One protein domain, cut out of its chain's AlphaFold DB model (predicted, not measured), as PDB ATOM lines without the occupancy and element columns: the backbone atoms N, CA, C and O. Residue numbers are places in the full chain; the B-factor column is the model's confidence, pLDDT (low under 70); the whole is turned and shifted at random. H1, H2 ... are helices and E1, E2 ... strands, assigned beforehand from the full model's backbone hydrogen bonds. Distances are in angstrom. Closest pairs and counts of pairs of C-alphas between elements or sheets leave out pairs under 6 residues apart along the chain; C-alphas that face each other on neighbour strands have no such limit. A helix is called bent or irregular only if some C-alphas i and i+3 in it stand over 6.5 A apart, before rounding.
ATOM      1  N   ARG A   4     327.909 340.302 414.862       87.00
ATOM      2  CA  ARG A   4     327.947 340.365 413.391       87.00
ATOM      3  C   ARG A   4     327.947 338.956 412.806       87.00
ATOM      4  O   ARG A   4     327.121 338.659 411.942       87.00
ATOM      5  N   LYS A   5     328.807 338.075 413.323       86.25
ATOM      6  CA  LYS A   5     328.903 336.671 412.884       86.25
ATOM      7  C   LYS A   5     327.624 335.896 413.172       86.25
ATOM      8  O   LYS A   5     327.152 335.160 412.312       86.25
ATOM      9  N   GLU A   6     327.005 336.135 414.326       87.50
ATOM     10  CA  GLU A   6     325.719 335.529 414.681       87.50
ATOM     11  C   GLU A   6     324.607 335.900 413.681       87.50
ATOM     12  O   GLU A   6     323.848 335.036 413.239       87.50
ATOM     13  N   LYS A   7     324.524 337.173 413.265       88.62
ATOM     14  CA  LYS A   7     323.550 337.619 412.252       88.62
ATOM     15  C   LYS A   7     323.782 336.959 410.893       88.62
ATOM     16  O   LYS A   7     322.810 336.605 410.225       88.62
ATOM     17  N   ILE A   8     325.040 336.808 410.479       88.94
ATOM     18  CA  ILE A   8     325.391 336.147 409.214       88.94
ATOM     19  C   ILE A   8     325.028 334.660 409.283       88.94
ATOM     20  O   ILE A   8     324.338 334.168 408.391       88.94
ATOM     21  N   ALA A   9     325.394 333.978 410.370       88.56
ATOM     22  CA  ALA A   9     325.061 332.574 410.600       88.56
ATOM     23  C   ALA A   9     323.548 332.330 410.529       88.56
ATOM     24  O   ALA A   9     323.094 331.486 409.762       88.56
ATOM     25  N   LYS A  10     322.752 333.144 411.238       89.25
ATOM     26  CA  LYS A  10     321.282 333.069 411.197       89.25
ATOM     27  C   LYS A  10     320.722 333.199 409.780       89.25
ATOM     28  O   LYS A  10     319.791 332.477 409.438       89.25
ATOM     29  N   LYS A  11     321.262 334.107 408.957       87.81
ATOM     30  CA  LYS A  11     320.821 334.273 407.561       87.81
ATOM     31  C   LYS A  11     321.146 333.048 406.708       87.81
ATOM     32  O   LYS A  11     320.277 332.603 405.967       87.81
ATOM     33  N   ILE A  12     322.362 332.511 406.827       87.75
ATOM     34  CA  ILE A  12     322.795 331.314 406.089       87.75
ATOM     35  C   ILE A  12     321.912 330.118 406.459       87.75
ATOM     36  O   ILE A  12     321.378 329.467 405.564       87.75
ATOM     37  N   ILE A  13     321.704 329.890 407.759       87.12
ATOM     38  CA  ILE A  13     320.848 328.814 408.272       87.12
ATOM     39  C   ILE A  13     319.426 328.965 407.725       87.12
ATOM     40  O   ILE A  13     318.909 328.036 407.116       87.12
ATOM     41  N   LYS A  14     318.806 330.149 407.859       84.25
ATOM     42  CA  LYS A  14     317.447 330.397 407.345       84.25
ATOM     43  C   LYS A  14     317.326 330.173 405.840       84.25
ATOM     44  O   LYS A  14     316.310 329.660 405.397       84.25
ATOM     45  N   PHE A  15     318.331 330.565 405.063       82.75
ATOM     46  CA  PHE A  15     318.313 330.386 403.613       82.75
ATOM     47  C   PHE A  15     318.437 328.913 403.200       82.75
ATOM     48  O   PHE A  15     317.785 328.497 402.252       82.75
ATOM     49  N   ARG A  16     319.257 328.120 403.903       79.38
ATOM     50  CA  ARG A  16     319.442 326.687 403.613       79.38
ATOM     51  C   ARG A  16     318.281 325.819 404.088       79.38
ATOM     52  O   ARG A  16     317.963 324.826 403.455       79.38
ATOM     53  N   CYS A  17     317.696 326.179 405.224       72.38
ATOM     54  CA  CYS A  17     316.675 325.389 405.904       72.38
ATOM     55  C   CYS A  17     315.274 325.502 405.299       72.38
ATOM     56  O   CYS A  17     314.416 324.707 405.670       72.38
ATOM     57  N   LEU A  18     315.018 326.528 404.488       70.19
ATOM     58  CA  LEU A  18     313.676 326.895 404.049       70.19
ATOM     59  C   LEU A  18     313.605 326.900 402.535       70.19
ATOM     60  O   LEU A  18     314.487 327.462 401.881       70.19
ATOM     61  N   ASN A  19     312.505 326.393 401.982       74.19
ATOM     62  CA  ASN A  19     312.226 326.618 400.576       74.19
ATOM     63  C   ASN A  19     312.154 328.116 400.261       74.19
ATOM     64  O   ASN A  19     311.774 328.951 401.088       74.19
ATOM     65  N   SER A  20     312.475 328.467 399.015       73.88
ATOM     66  CA  SER A  20     312.573 329.862 398.565       73.88
ATOM     67  C   SER A  20     311.298 330.682 398.826       73.88
ATOM     68  O   SER A  20     311.381 331.866 399.164       73.88
ATOM     69  N   LYS A  21     310.116 330.058 398.720       74.94
ATOM     70  CA  LYS A  21     308.813 330.667 399.031       74.94
ATOM     71  C   LYS A  21     308.642 330.907 400.537       74.94
ATOM     72  O   LYS A  21     308.274 332.010 400.936       74.94
ATOM     73  N   VAL A  22     308.978 329.919 401.368       74.56
ATOM     74  CA  VAL A  22     308.885 330.007 402.836       74.56
ATOM     75  C   VAL A  22     309.876 331.034 403.384       74.56
ATOM     76  O   VAL A  22     309.505 331.855 404.217       74.56
ATOM     77  N   TYR A  23     311.100 331.087 402.851       78.50
ATOM     78  CA  TYR A  23     312.087 332.111 403.202       78.50
ATOM     79  C   TYR A  23     311.592 333.530 402.882       78.50
ATOM     80  O   TYR A  23     311.754 334.447 403.692       78.50
ATOM     81  N   LYS A  24     310.959 333.727 401.714       81.44
ATOM     82  CA  LYS A  24     310.347 335.016 401.352       81.44
ATOM     83  C   LYS A  24     309.225 335.389 402.319       81.44
ATOM     84  O   LYS A  24     309.214 336.525 402.777       81.44
ATOM     85  N   LEU A  25     308.333 334.459 402.658       79.88
ATOM     86  CA  LEU A  25     307.255 334.700 403.622       79.88
ATOM     87  C   LEU A  25     307.805 335.029 405.017       79.88
ATOM     88  O   LEU A  25     307.409 336.028 405.614       79.88
ATOM     89  N   ASP A  26     308.779 334.259 405.507       81.38
ATOM     90  CA  ASP A  26     309.410 334.475 406.813       81.38
ATOM     91  C   ASP A  26     310.141 335.821 406.910       81.38
ATOM     92  O   ASP A  26     310.176 336.434 407.978       81.38
ATOM     93  N   LYS A  27     310.679 336.340 405.799       81.56
ATOM     94  CA  LYS A  27     311.298 337.675 405.762       81.56
ATOM     95  C   LYS A  27     310.333 338.772 406.231       81.56
ATOM     96  O   LYS A  27     310.774 339.706 406.903       81.56
ATOM     97  N   TYR A  28     309.051 338.661 405.885       80.50
ATOM     98  CA  TYR A  28     308.015 339.626 406.264       80.50
ATOM     99  C   TYR A  28     307.326 339.228 407.564       80.50
ATOM    100  O   TYR A  28     307.198 340.043 408.475       80.50
ATOM    101  N   LEU A  29     306.925 337.962 407.661       82.44
ATOM    102  CA  LEU A  29     306.069 337.482 408.734       82.44
ATOM    103  C   LEU A  29     306.845 337.095 409.991       82.44
ATOM    104  O   LEU A  29     306.237 337.055 411.046       82.44
ATOM    105  N   LYS A  30     308.163 336.849 409.924       84.38
ATOM    106  CA  LYS A  30     309.031 336.482 411.067       84.38
ATOM    107  C   LYS A  30     308.476 335.313 411.897       84.38
ATOM    108  O   LYS A  30     308.468 335.355 413.135       84.38
ATOM    109  N   ILE A  31     307.989 334.292 411.200       82.81
ATOM    110  CA  ILE A  31     307.347 333.100 411.765       82.81
ATOM    111  C   ILE A  31     308.395 332.117 412.298       82.81
ATOM    112  O   ILE A  31     308.137 331.372 413.237       82.81
ATOM    113  N   ILE A  32     309.607 332.136 411.748       83.94
ATOM    114  CA  ILE A  32     310.649 331.153 412.026       83.94
ATOM    115  C   ILE A  32     311.695 331.750 412.954       83.94
ATOM    116  O   ILE A  32     312.324 332.788 412.690       83.94
ATOM    117  N   LYS A  33     311.920 331.038 414.052       87.19
ATOM    118  CA  LYS A  33     312.923 331.335 415.059       87.19
ATOM    119  C   LYS A  33     314.171 330.503 414.781       87.19
ATOM    120  O   LYS A  33     314.117 329.282 414.707       87.19
ATOM    121  N   VAL A  34     315.304 331.192 414.665       88.19
ATOM    122  CA  VAL A  34     316.638 330.584 414.684       88.19
ATOM    123  C   VAL A  34     317.415 331.245 415.809       88.19
ATOM    124  O   VAL A  34     317.618 332.465 415.796       88.19
ATOM    125  N   LYS A  35     317.830 330.459 416.795       88.56
ATOM    126  CA  LYS A  35     318.616 330.906 417.942       88.56
ATOM    127  C   LYS A  35     319.953 330.179 417.916       88.56
ATOM    128  O   LYS A  35     319.996 328.962 417.989       88.56
ATOM    129  N   ILE A  36     321.038 330.934 417.788       89.62
ATOM    130  CA  ILE A  36     322.386 330.366 417.825       89.62
ATOM    131  C   ILE A  36     322.759 330.161 419.287       89.62
ATOM    132  O   ILE A  36     322.801 331.128 420.044       89.62
ATOM    133  N   ASN A  37     323.021 328.917 419.665       88.31
ATOM    134  CA  ASN A  37     323.445 328.550 421.010       88.31
ATOM    135  C   ASN A  37     324.969 328.613 421.135       88.31
ATOM    136  O   ASN A  37     325.492 329.143 422.114       88.31
ATOM    137  N   LYS A  38     325.690 328.112 420.124       90.06
ATOM    138  CA  LYS A  38     327.157 328.101 420.105       90.06
ATOM    139  C   LYS A  38     327.686 328.334 418.695       90.06
ATOM    140  O   LYS A  38     327.113 327.843 417.727       90.06
ATOM    141  N   LEU A  39     328.791 329.067 418.589       89.75
ATOM    142  CA  LEU A  39     329.504 329.306 417.337       89.75
ATOM    143  C   LEU A  39     330.998 329.109 417.600       89.75
ATOM    144  O   LEU A  39     331.636 329.953 418.226       89.75
ATOM    145  N   GLU A  40     331.525 327.969 417.170       89.75
ATOM    146  CA  GLU A  40     332.916 327.567 417.370       89.75
ATOM    147  C   GLU A  40     333.686 327.756 416.069       89.75
ATOM    148  O   GLU A  40     333.259 327.301 415.009       89.75
ATOM    149  N   PHE A  41     334.815 328.450 416.136       88.25
ATOM    150  CA  PHE A  41     335.728 328.535 415.006       88.25
ATOM    151  C   PHE A  41     336.412 327.182 414.803       88.25
ATOM    152  O   PHE A  41     336.860 326.579 415.775       88.25
ATOM    153  N   ILE A  42     336.475 326.721 413.554       90.06
ATOM    154  CA  ILE A  42     337.172 325.481 413.197       90.06
ATOM    155  C   ILE A  42     338.521 325.831 412.574       90.06
ATOM    156  O   ILE A  42     339.566 325.537 413.138       90.06
ATOM    157  N   GLU A  43     338.489 326.471 411.408       88.62
ATOM    158  CA  GLU A  43     339.676 326.716 410.594       88.62
ATOM    159  C   GLU A  43     339.459 327.894 409.637       88.62
ATOM    160  O   GLU A  43     338.326 328.250 409.277       88.62
ATOM    161  N   SER A  44     340.568 328.489 409.205       86.44
ATOM    162  CA  SER A  44     340.595 329.459 408.113       86.44
ATOM    163  C   SER A  44     340.785 328.713 406.795       86.44
ATOM    164  O   SER A  44     341.626 327.828 406.698       86.44
ATOM    165  N   ILE A  45     340.019 329.085 405.775       87.06
ATOM    166  CA  ILE A  45     340.117 328.554 404.411       87.06
ATOM    167  C   ILE A  45     340.355 329.713 403.434       87.06
ATOM    168  O   ILE A  45     340.032 330.856 403.745       87.06
ATOM    169  N   ASN A  46     340.862 329.426 402.231       75.50
ATOM    170  CA  ASN A  46     341.266 330.437 401.232       75.50
ATOM    171  C   ASN A  46     340.199 331.505 400.906       75.50
ATOM    172  O   ASN A  46     340.525 332.578 400.417       75.50
ATOM    173  N   GLU A  47     338.924 331.238 401.193       77.69
ATOM    174  CA  GLU A  47     337.800 332.135 400.914       77.69
ATOM    175  C   GLU A  47     336.941 332.452 402.158       77.69
ATOM    176  O   GLU A  47     335.728 332.649 402.045       77.69
ATOM    177  N   GLY A  48     337.512 332.421 403.364       85.38
ATOM    178  CA  GLY A  48     336.827 332.818 404.601       85.38
ATOM    179  C   GLY A  48     337.122 331.904 405.786       85.38
ATOM    180  O   GLY A  48     338.116 331.190 405.819       85.38
ATOM    181  N   LYS A  49     336.239 331.900 406.782       88.75
ATOM    182  CA  LYS A  49     336.401 331.110 408.010       88.75
ATOM    183  C   LYS A  49     335.275 330.090 408.149       88.75
ATOM    184  O   LYS A  49     334.106 330.415 407.913       88.75
ATOM    185  N   ARG A  50     335.616 328.853 408.520       89.38
ATOM    186  CA  ARG A  50     334.643 327.801 408.844       89.38
ATOM    187  C   ARG A  50     334.304 327.842 410.325       89.38
ATOM    188  O   ARG A  50     335.185 327.924 411.179       89.38
ATOM    189  N   TYR A  51     333.013 327.749 410.609       89.62
ATOM    190  CA  TYR A  51     332.479 327.715 411.960       89.62
ATOM    191  C   TYR A  51     331.535 326.532 412.122       89.62
ATOM    192  O   TYR A  51     330.697 326.285 411.253       89.62
ATOM    193  N   LYS A  52     331.640 325.843 413.256       91.31
ATOM    194  CA  LYS A  52     330.642 324.890 413.730       91.31
ATOM    195  C   LYS A  52     329.587 325.667 414.500       91.31
ATOM    196  O   LYS A  52     329.904 326.386 415.448       91.31
ATOM    197  N   VAL A  53     328.337 325.560 414.078       90.94
ATOM    198  CA  VAL A  53     327.227 326.316 414.647       90.94
ATOM    199  C   VAL A  53     326.222 325.350 415.229       90.94
ATOM    200  O   VAL A  53     325.680 324.509 414.520       90.94
ATOM    201  N   ASN A  54     325.978 325.495 416.527       90.69
ATOM    202  CA  ASN A  54     324.902 324.819 417.230       90.69
ATOM    203  C   ASN A  54     323.747 325.812 417.394       90.69
ATOM    204  O   ASN A  54     323.946 326.917 417.917       90.69
ATOM    205  N   TYR A  55     322.566 325.448 416.908       89.25
ATOM    206  CA  TYR A  55     321.404 326.322 416.892       89.25
ATOM    207  C   TYR A  55     320.105 325.576 417.179       89.25
ATOM    208  O   TYR A  55     319.926 324.422 416.810       89.25
ATOM    209  N   GLU A  56     319.173 326.294 417.795       88.00
ATOM    210  CA  GLU A  56     317.769 325.916 417.888       88.00
ATOM    211  C   GLU A  56     317.012 326.526 416.709       88.00
ATOM    212  O   GLU A  56     317.058 327.745 416.482       88.00
ATOM    213  N   ARG A  57     316.279 325.691 415.979       85.94
ATOM    214  CA  ARG A  57     315.321 326.111 414.950       85.94
ATOM    215  C   ARG A  57     313.916 325.748 415.408       85.94
ATOM    216  O   ARG A  57     313.733 324.682 415.970       85.94
ATOM    217  N   GLY A  58     312.935 326.612 415.159       84.69
ATOM    218  CA  GLY A  58     311.527 326.315 415.428       84.69
ATOM    219  C   GLY A  58     310.593 327.453 415.028       84.69
ATOM    220  O   GLY A  58     311.009 328.426 414.393       84.69
ATOM    221  N   LEU A  59     309.326 327.354 415.426       83.69
ATOM    222  CA  LEU A  59     308.333 328.410 415.223       83.69
ATOM    223  C   LEU A  59     308.408 329.480 416.316       83.69
ATOM    224  O   LEU A  59     308.653 329.213 417.494       83.69
ATOM    225  N   ASN A  60     308.171 330.727 415.926       85.19
ATOM    226  CA  ASN A  60     308.043 331.843 416.843       85.19
ATOM    227  C   ASN A  60     306.616 331.893 417.407       85.19
ATOM    228  O   ASN A  60     305.784 332.646 416.909       85.19
ATOM    229  N   MET A  61     306.340 331.110 418.450       80.50
ATOM    230  CA  MET A  61     305.011 331.028 419.084       80.50
ATOM    231  C   MET A  61     304.515 332.347 419.701       80.50
ATOM    232  O   MET A  61     303.339 332.480 420.002       80.50
ATOM    233  N   TRP A  62     305.373 333.352 419.873       83.12
ATOM    234  CA  TRP A  62     304.942 334.678 420.338       83.12
ATOM    235  C   TRP A  62     304.370 335.549 419.217       83.12
ATOM    236  O   TRP A  62     303.797 336.601 419.477       83.12
ATOM    237  N   ASN A  63     304.548 335.139 417.961       83.94
ATOM    238  CA  ASN A  63     304.090 335.889 416.808       83.94
ATOM    239  C   ASN A  63     302.711 335.376 416.351       83.94
ATOM    240  O   ASN A  63     302.593 334.190 416.030       83.94
ATOM    241  N   PRO A  64     301.684 336.244 416.268       82.19
ATOM    242  CA  PRO A  64     300.340 335.848 415.844       82.19
ATOM    243  C   PRO A  64     300.313 335.239 414.435       82.19
ATOM    244  O   PRO A  64     299.541 334.319 414.180       82.19
ATOM    245  N   PHE A  65     301.206 335.659 413.531       82.12
ATOM    246  CA  PHE A  65     301.305 335.069 412.193       82.12
ATOM    247  C   PHE A  65     301.783 333.613 412.213       82.12
ATOM    248  O   PHE A  65     301.422 332.846 411.323       82.12
ATOM    249  N   SER A  66     302.550 333.206 413.229       82.00
ATOM    250  CA  SER A  66     302.939 331.800 413.391       82.00
ATOM    251  C   SER A  66     301.737 330.932 413.742       82.00
ATOM    252  O   SER A  66     301.609 329.834 413.210       82.00
ATOM    253  N   TRP A  67     300.827 331.433 414.582       80.56
ATOM    254  CA  TRP A  67     299.580 330.740 414.913       80.56
ATOM    255  C   TRP A  67     298.664 330.620 413.703       80.56
ATOM    256  O   TRP A  67     298.135 329.544 413.449       80.56
ATOM    257  N   ILE A  68     298.544 331.688 412.908       81.25
ATOM    258  CA  ILE A  68     297.797 331.650 411.645       81.25
ATOM    259  C   ILE A  68     298.393 330.591 410.712       81.25
ATOM    260  O   ILE A  68     297.647 329.792 410.159       81.25
ATOM    261  N   ALA A  69     299.722 330.520 410.576       75.38
ATOM    262  CA  ALA A  69     300.371 329.496 409.757       75.38
ATOM    263  C   ALA A  69     300.086 328.068 410.256       75.38
ATOM    264  O   ALA A  69     299.842 327.184 409.439       75.38
ATOM    265  N   ILE A  70     300.064 327.844 411.576       75.19
ATOM    266  CA  ILE A  70     299.704 326.549 412.179       75.19
ATOM    267  C   ILE A  70     298.242 326.196 411.882       75.19
ATOM    268  O   ILE A  70     297.958 325.074 411.474       75.19
ATOM    269  N   ILE A  71     297.321 327.148 412.054       79.00
ATOM    270  CA  ILE A  71     295.888 326.952 411.795       79.00
ATOM    271  C   ILE A  71     295.654 326.646 410.311       79.00
ATOM    272  O   ILE A  71     294.970 325.685 409.976       79.00
ATOM    273  N   VAL A  72     296.268 327.418 409.411       75.94
ATOM    274  CA  VAL A  72     296.189 327.190 407.962       75.94
ATOM    275  C   VAL A  72     296.768 325.827 407.596       75.94
ATOM    276  O   VAL A  72     296.139 325.090 406.842       75.94
ATOM    277  N   ALA A  73     297.921 325.454 408.156       69.69
ATOM    278  CA  ALA A  73     298.497 324.132 407.944       69.69
ATOM    279  C   ALA A  73     297.552 323.019 408.425       69.69
ATOM    280  O   ALA A  73     297.379 322.034 407.718       69.69
ATOM    281  N   PHE A  74     296.889 323.189 409.574       71.06
ATOM    282  CA  PHE A  74     295.908 322.234 410.095       71.06
ATOM    283  C   PHE A  74     294.709 322.050 409.149       71.06
ATOM    284  O   PHE A  74     294.337 320.919 408.843       71.06
ATOM    285  N   PHE A  75     294.149 323.141 408.616       70.75
ATOM    286  CA  PHE A  75     293.067 323.069 407.626       70.75
ATOM    287  C   PHE A  75     293.524 322.532 406.261       70.75
ATOM    288  O   PHE A  75     292.737 321.893 405.572       70.75
ATOM    289  N   MET A  76     294.786 322.741 405.871       65.69
ATOM    290  CA  MET A  76     295.350 322.193 404.629       65.69
ATOM    291  C   MET A  76     295.661 320.693 404.712       65.69
ATOM    292  O   MET A  76     295.517 319.995 403.715       65.69
ATOM    293  N   VAL A  77     296.052 320.175 405.886       62.94
ATOM    294  CA  VAL A  77     296.193 318.721 406.121       62.94
ATOM    295  C   VAL A  77     294.874 318.002 405.826       62.94
ATOM    296  O   VAL A  77     294.884 316.898 405.294       62.94
ATOM    297  N   LEU A  78     293.749 318.644 406.147       63.09
ATOM    298  CA  LEU A  78     292.410 318.121 405.886       63.09
ATOM    299  C   LEU A  78     292.009 318.171 404.402       63.09
ATOM    300  O   LEU A  78     291.023 317.536 404.047       63.09
ATOM    301  N   SER A  79     292.727 318.906 403.541       59.78
ATOM    302  CA  SER A  79     292.297 319.177 402.161       59.78
ATOM    303  C   SER A  79     293.221 318.660 401.048       59.78
ATOM    304  O   SER A  79     293.002 319.015 399.896       59.78
ATOM    305  N   GLU A  80     294.235 317.836 401.342       61.75
ATOM    306  CA  GLU A  80     295.207 317.257 400.376       61.75
ATOM    307  C   GLU A  80     295.994 318.264 399.493       61.75
ATOM    308  O   GLU A  80     296.923 317.874 398.790       61.75
ATOM    309  N   TYR A  81     295.707 319.570 399.539       55.88
ATOM    310  CA  TYR A  81     296.022 320.462 398.415       55.88
ATOM    311  C   TYR A  81     297.366 321.212 398.463       55.88
ATOM    312  O   TYR A  81     297.661 321.967 397.540       55.88
ATOM    313  N   MET A  82     298.214 321.054 399.486       58.84
ATOM    314  CA  MET A  82     299.465 321.839 399.609       58.84
ATOM    315  C   MET A  82     300.589 321.068 400.334       58.84
ATOM    316  O   MET A  82     300.978 321.421 401.448       58.84
ATOM    317  N   GLY A  83     301.136 320.019 399.709       58.91
ATOM    318  CA  GLY A  83     302.182 319.168 400.308       58.91
ATOM    319  C   GLY A  83     303.495 319.893 400.649       58.91
ATOM    320  O   GLY A  83     303.972 319.818 401.778       58.91
ATOM    321  N   GLU A  84     304.046 320.677 399.718       60.97
ATOM    322  CA  GLU A  84     305.418 321.212 399.848       60.97
ATOM    323  C   GLU A  84     305.602 322.229 400.990       60.97
ATOM    324  O   GLU A  84     306.618 322.234 401.681       60.97
ATOM    325  N   ILE A  85     304.622 323.114 401.209       62.69
ATOM    326  CA  ILE A  85     304.689 324.121 402.287       62.69
ATOM    327  C   ILE A  85     304.454 323.459 403.650       62.69
ATOM    328  O   ILE A  85     305.011 323.882 404.665       62.69
ATOM    329  N   MET A  86     303.634 322.408 403.666       64.06
ATOM    330  CA  MET A  86     303.329 321.644 404.863       64.06
ATOM    331  C   MET A  86     304.537 320.841 405.347       64.06
ATOM    332  O   MET A  86     304.758 320.788 406.554       64.06
ATOM    333  N   ASP A  87     305.339 320.265 404.452       63.38
ATOM    334  CA  ASP A  87     306.534 319.505 404.836       63.38
ATOM    335  C   ASP A  87     307.590 320.400 405.506       63.38
ATOM    336  O   ASP A  87     308.138 320.052 406.558       63.38
ATOM    337  N   ASP A  88     307.787 321.621 405.003       64.44
ATOM    338  CA  ASP A  88     308.658 322.614 405.646       64.44
ATOM    339  C   ASP A  88     308.134 323.047 407.029       64.44
ATOM    340  O   ASP A  88     308.916 323.257 407.959       64.44
ATOM    341  N   LEU A  89     306.813 323.166 407.198       64.50
ATOM    342  CA  LEU A  89     306.186 323.516 408.481       64.50
ATOM    343  C   LEU A  89     306.175 322.352 409.481       64.50
ATOM    344  O   LEU A  89     306.385 322.571 410.673       64.50
ATOM    345  N   LYS A  90     305.989 321.111 409.022       60.75
ATOM    346  CA  LYS A  90     306.042 319.902 409.861       60.75
ATOM    347  C   LYS A  90     307.455 319.620 410.370       60.75
ATOM    348  O   LYS A  90     307.611 319.171 411.505       60.75
ATOM    349  N   THR A  91     308.476 319.929 409.570       62.81
ATOM    350  CA  THR A  91     309.894 319.822 409.962       62.81
ATOM    351  C   THR A  91     310.368 320.984 410.844       62.81
ATOM    352  O   THR A  91     311.486 320.964 411.347       62.81
ATOM    353  N   LEU A  92     309.538 322.006 411.097       64.31
ATOM    354  CA  LEU A  92     309.842 323.119 412.010       64.31
ATOM    355  C   LEU A  92     309.580 322.785 413.494       64.31
ATOM    356  O   LEU A  92     309.247 323.672 414.290       64.31
ATOM    357  N   LYS A  93     309.776 321.520 413.896       63.94
ATOM    358  CA  LYS A  93     309.874 321.161 415.316       63.94
ATOM    359  C   LYS A  93     311.065 321.877 415.950       63.94
ATOM    360  O   LYS A  93     312.035 322.221 415.278       63.94
ATOM    361  N   THR A  94     310.959 322.142 417.255       68.25
ATOM    362  CA  THR A  94     312.069 322.747 417.994       68.25
ATOM    363  C   THR A  94     313.179 321.718 418.130       68.25
ATOM    364  O   THR A  94     313.070 320.802 418.939       68.25
ATOM    365  N   GLU A  95     314.221 321.861 417.320       75.50
ATOM    366  CA  GLU A  95     315.332 320.916 417.253       75.50
ATOM    367  C   GLU A  95     316.662 321.630 417.480       75.50
ATOM    368  O   GLU A  95     316.880 322.751 417.007       75.50
ATOM    369  N   ASN A  96     317.547 320.958 418.220       81.50
ATOM    370  CA  ASN A  96     318.936 321.359 418.387       81.50
ATOM    371  C   ASN A  96     319.746 320.767 417.238       81.50
ATOM    372  O   ASN A  96     319.976 319.560 417.183       81.50
ATOM    373  N   LEU A  97     320.184 321.627 416.331       84.12
ATOM    374  CA  LEU A  97     320.915 321.251 415.132       84.12
ATOM    375  C   LEU A  97     322.357 321.731 415.237       84.12
ATOM    376  O   LEU A  97     322.659 322.768 415.827       84.12
ATOM    377  N   THR A  98     323.267 320.956 414.655       86.69
ATOM    378  CA  THR A  98     324.677 321.322 414.541       86.69
ATOM    379  C   THR A  98     325.095 321.237 413.086       86.69
ATOM    380  O   THR A  98     324.995 320.178 412.476       86.69
ATOM    381  N   GLU A  99     325.593 322.340 412.534       87.81
ATOM    382  CA  GLU A  99     326.056 322.389 411.148       87.81
ATOM    383  C   GLU A  99     327.353 323.188 411.007       87.81
ATOM    384  O   GLU A  99     327.670 324.052 411.826       87.81
ATOM    385  N   THR A 100     328.104 322.917 409.939       89.31
ATOM    386  CA  THR A 100     329.298 323.693 409.589       89.31
ATOM    387  C   THR A 100     328.950 324.729 408.526       89.31
ATOM    388  O   THR A 100     328.485 324.394 407.431       89.31
ATOM    389  N   ILE A 101     329.215 326.003 408.816       88.88
ATOM    390  CA  ILE A 101     329.011 327.112 407.879       88.88
ATOM    391  C   ILE A 101     330.323 327.811 407.545       88.88
ATOM    392  O   ILE A 101     331.247 327.894 408.353       88.88
ATOM    393  N   LYS A 102     330.376 328.364 406.337       88.56
ATOM    394  CA  LYS A 102     331.447 329.249 405.885       88.56
ATOM    395  C   LYS A 102     330.968 330.692 405.989       88.56
ATOM    396  O   LYS A 102     329.930 331.031 405.426       88.56
ATOM    397  N   ILE A 103     331.734 331.533 406.673       85.25
ATOM    398  CA  ILE A 103     331.515 332.980 406.745       85.25
ATOM    399  C   ILE A 103     332.698 333.657 406.046       85.25
ATOM    400  O   ILE A 103     333.845 333.443 406.436       85.25
ATOM    401  N   LYS A 104     332.415 334.440 404.999       83.12
ATOM    402  CA  LYS A 104     333.395 335.359 404.399       83.12
ATOM    403  C   LYS A 104     333.572 336.545 405.356       83.12
ATOM    404  O   LYS A 104     332.562 337.034 405.868       83.12
TER     405      LYS A 104
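AT A GLANCE: This is residues 4 to 104 of the 105 residues of an uncharacterized protein of Clostridium botulinum CFSAN001627 (UniProt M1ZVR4). A long, bent three-stranded sheet curls round the helix H1, and past one end of that sheet H2, H3 and H4 form a loose cluster, with H3 farthest out. The printed part has 101 residues and runs H1, H2, E1, E2, H3, H4, E3, four named helices and three named strands, of the mixed class. The sheet's order is E1, E2, E3, antiparallel throughout. The whole is a rod of 50 by 24 by 22 A, only just loose, close to compact, with a radius of gyration of the C-alphas of 15.3 A.

HOW THE PARTS SIT: Start at H1, residues 4 to 17, which is on one face of the twisted sheet of E1, residues 32 to 45, E2, residues 48 to 59, and E3, residues 95 to 103: two layers, a helix on one face of a sheet. The sheet curls round H1; look at the closest C-alphas of H1 and E1, Lys 10 and Val 34, 6.3 A apart, and of H1 and E3, Ala 9 and Ile 101, 7.3 A. E1 bends by 79 degrees at residue 42, E2 by 64 degrees at residue 52 and E3 by 58 degrees at residue 100. In the hairpin of E1 and E2, find N 35 and O 56 within hydrogen-bond range at 2.8 A; between the antiparallel E2 and E3, find N 53 and O 99 at 2.8 A. H2, residues 20 to 29, is close to H1 but not clearly touching, with the C-alphas of Phe 15 and Tyr 23 closest at 6.5 A, and only grazes the sheet. H3, residues 64 to 77, only grazes the sheet with residues 66 to 70. With residues 73 to 77 alone, H3 only just touches H4, residues 83 to 90, with 3 pairs of C-alphas within 8 A; the closest are those of Ala 73 and Met 86, 6.2 A apart, at a steep tilt of 50 degrees, opposite ways. In H1 and H3 every O i to N i+4 pair is within hydrogen-bond range, in H2 5 of 6 and in H4 3 of 4.

IN THESE COORDINATES: Find C-alpha 4 at (327.947, 340.365, 413.391); from there H1 runs 20.2 A to residue 17. H2, 20 to 29, spans 14.3 A; E1, 32 to 45, 30.5 A; E2, 48 to 59, 30.7 A. H3 begins at C-alpha 64, (300.340, 335.848, 415.844), and spans 20.1 A. H4, 83 to 90, spans 10.3 A, and E3 runs 22.8 A from residue 95 to C-alpha 103 at (331.515, 332.980, 406.745).

THE WHOLE: The two C-alphas farthest apart are those of Asn 46 and Leu 78, 50.6 A. The printed part has no cut, and its links are tight. The mean pLDDT of the printed part is 79.6; residue 73 and residues 76 to 94 are under 70.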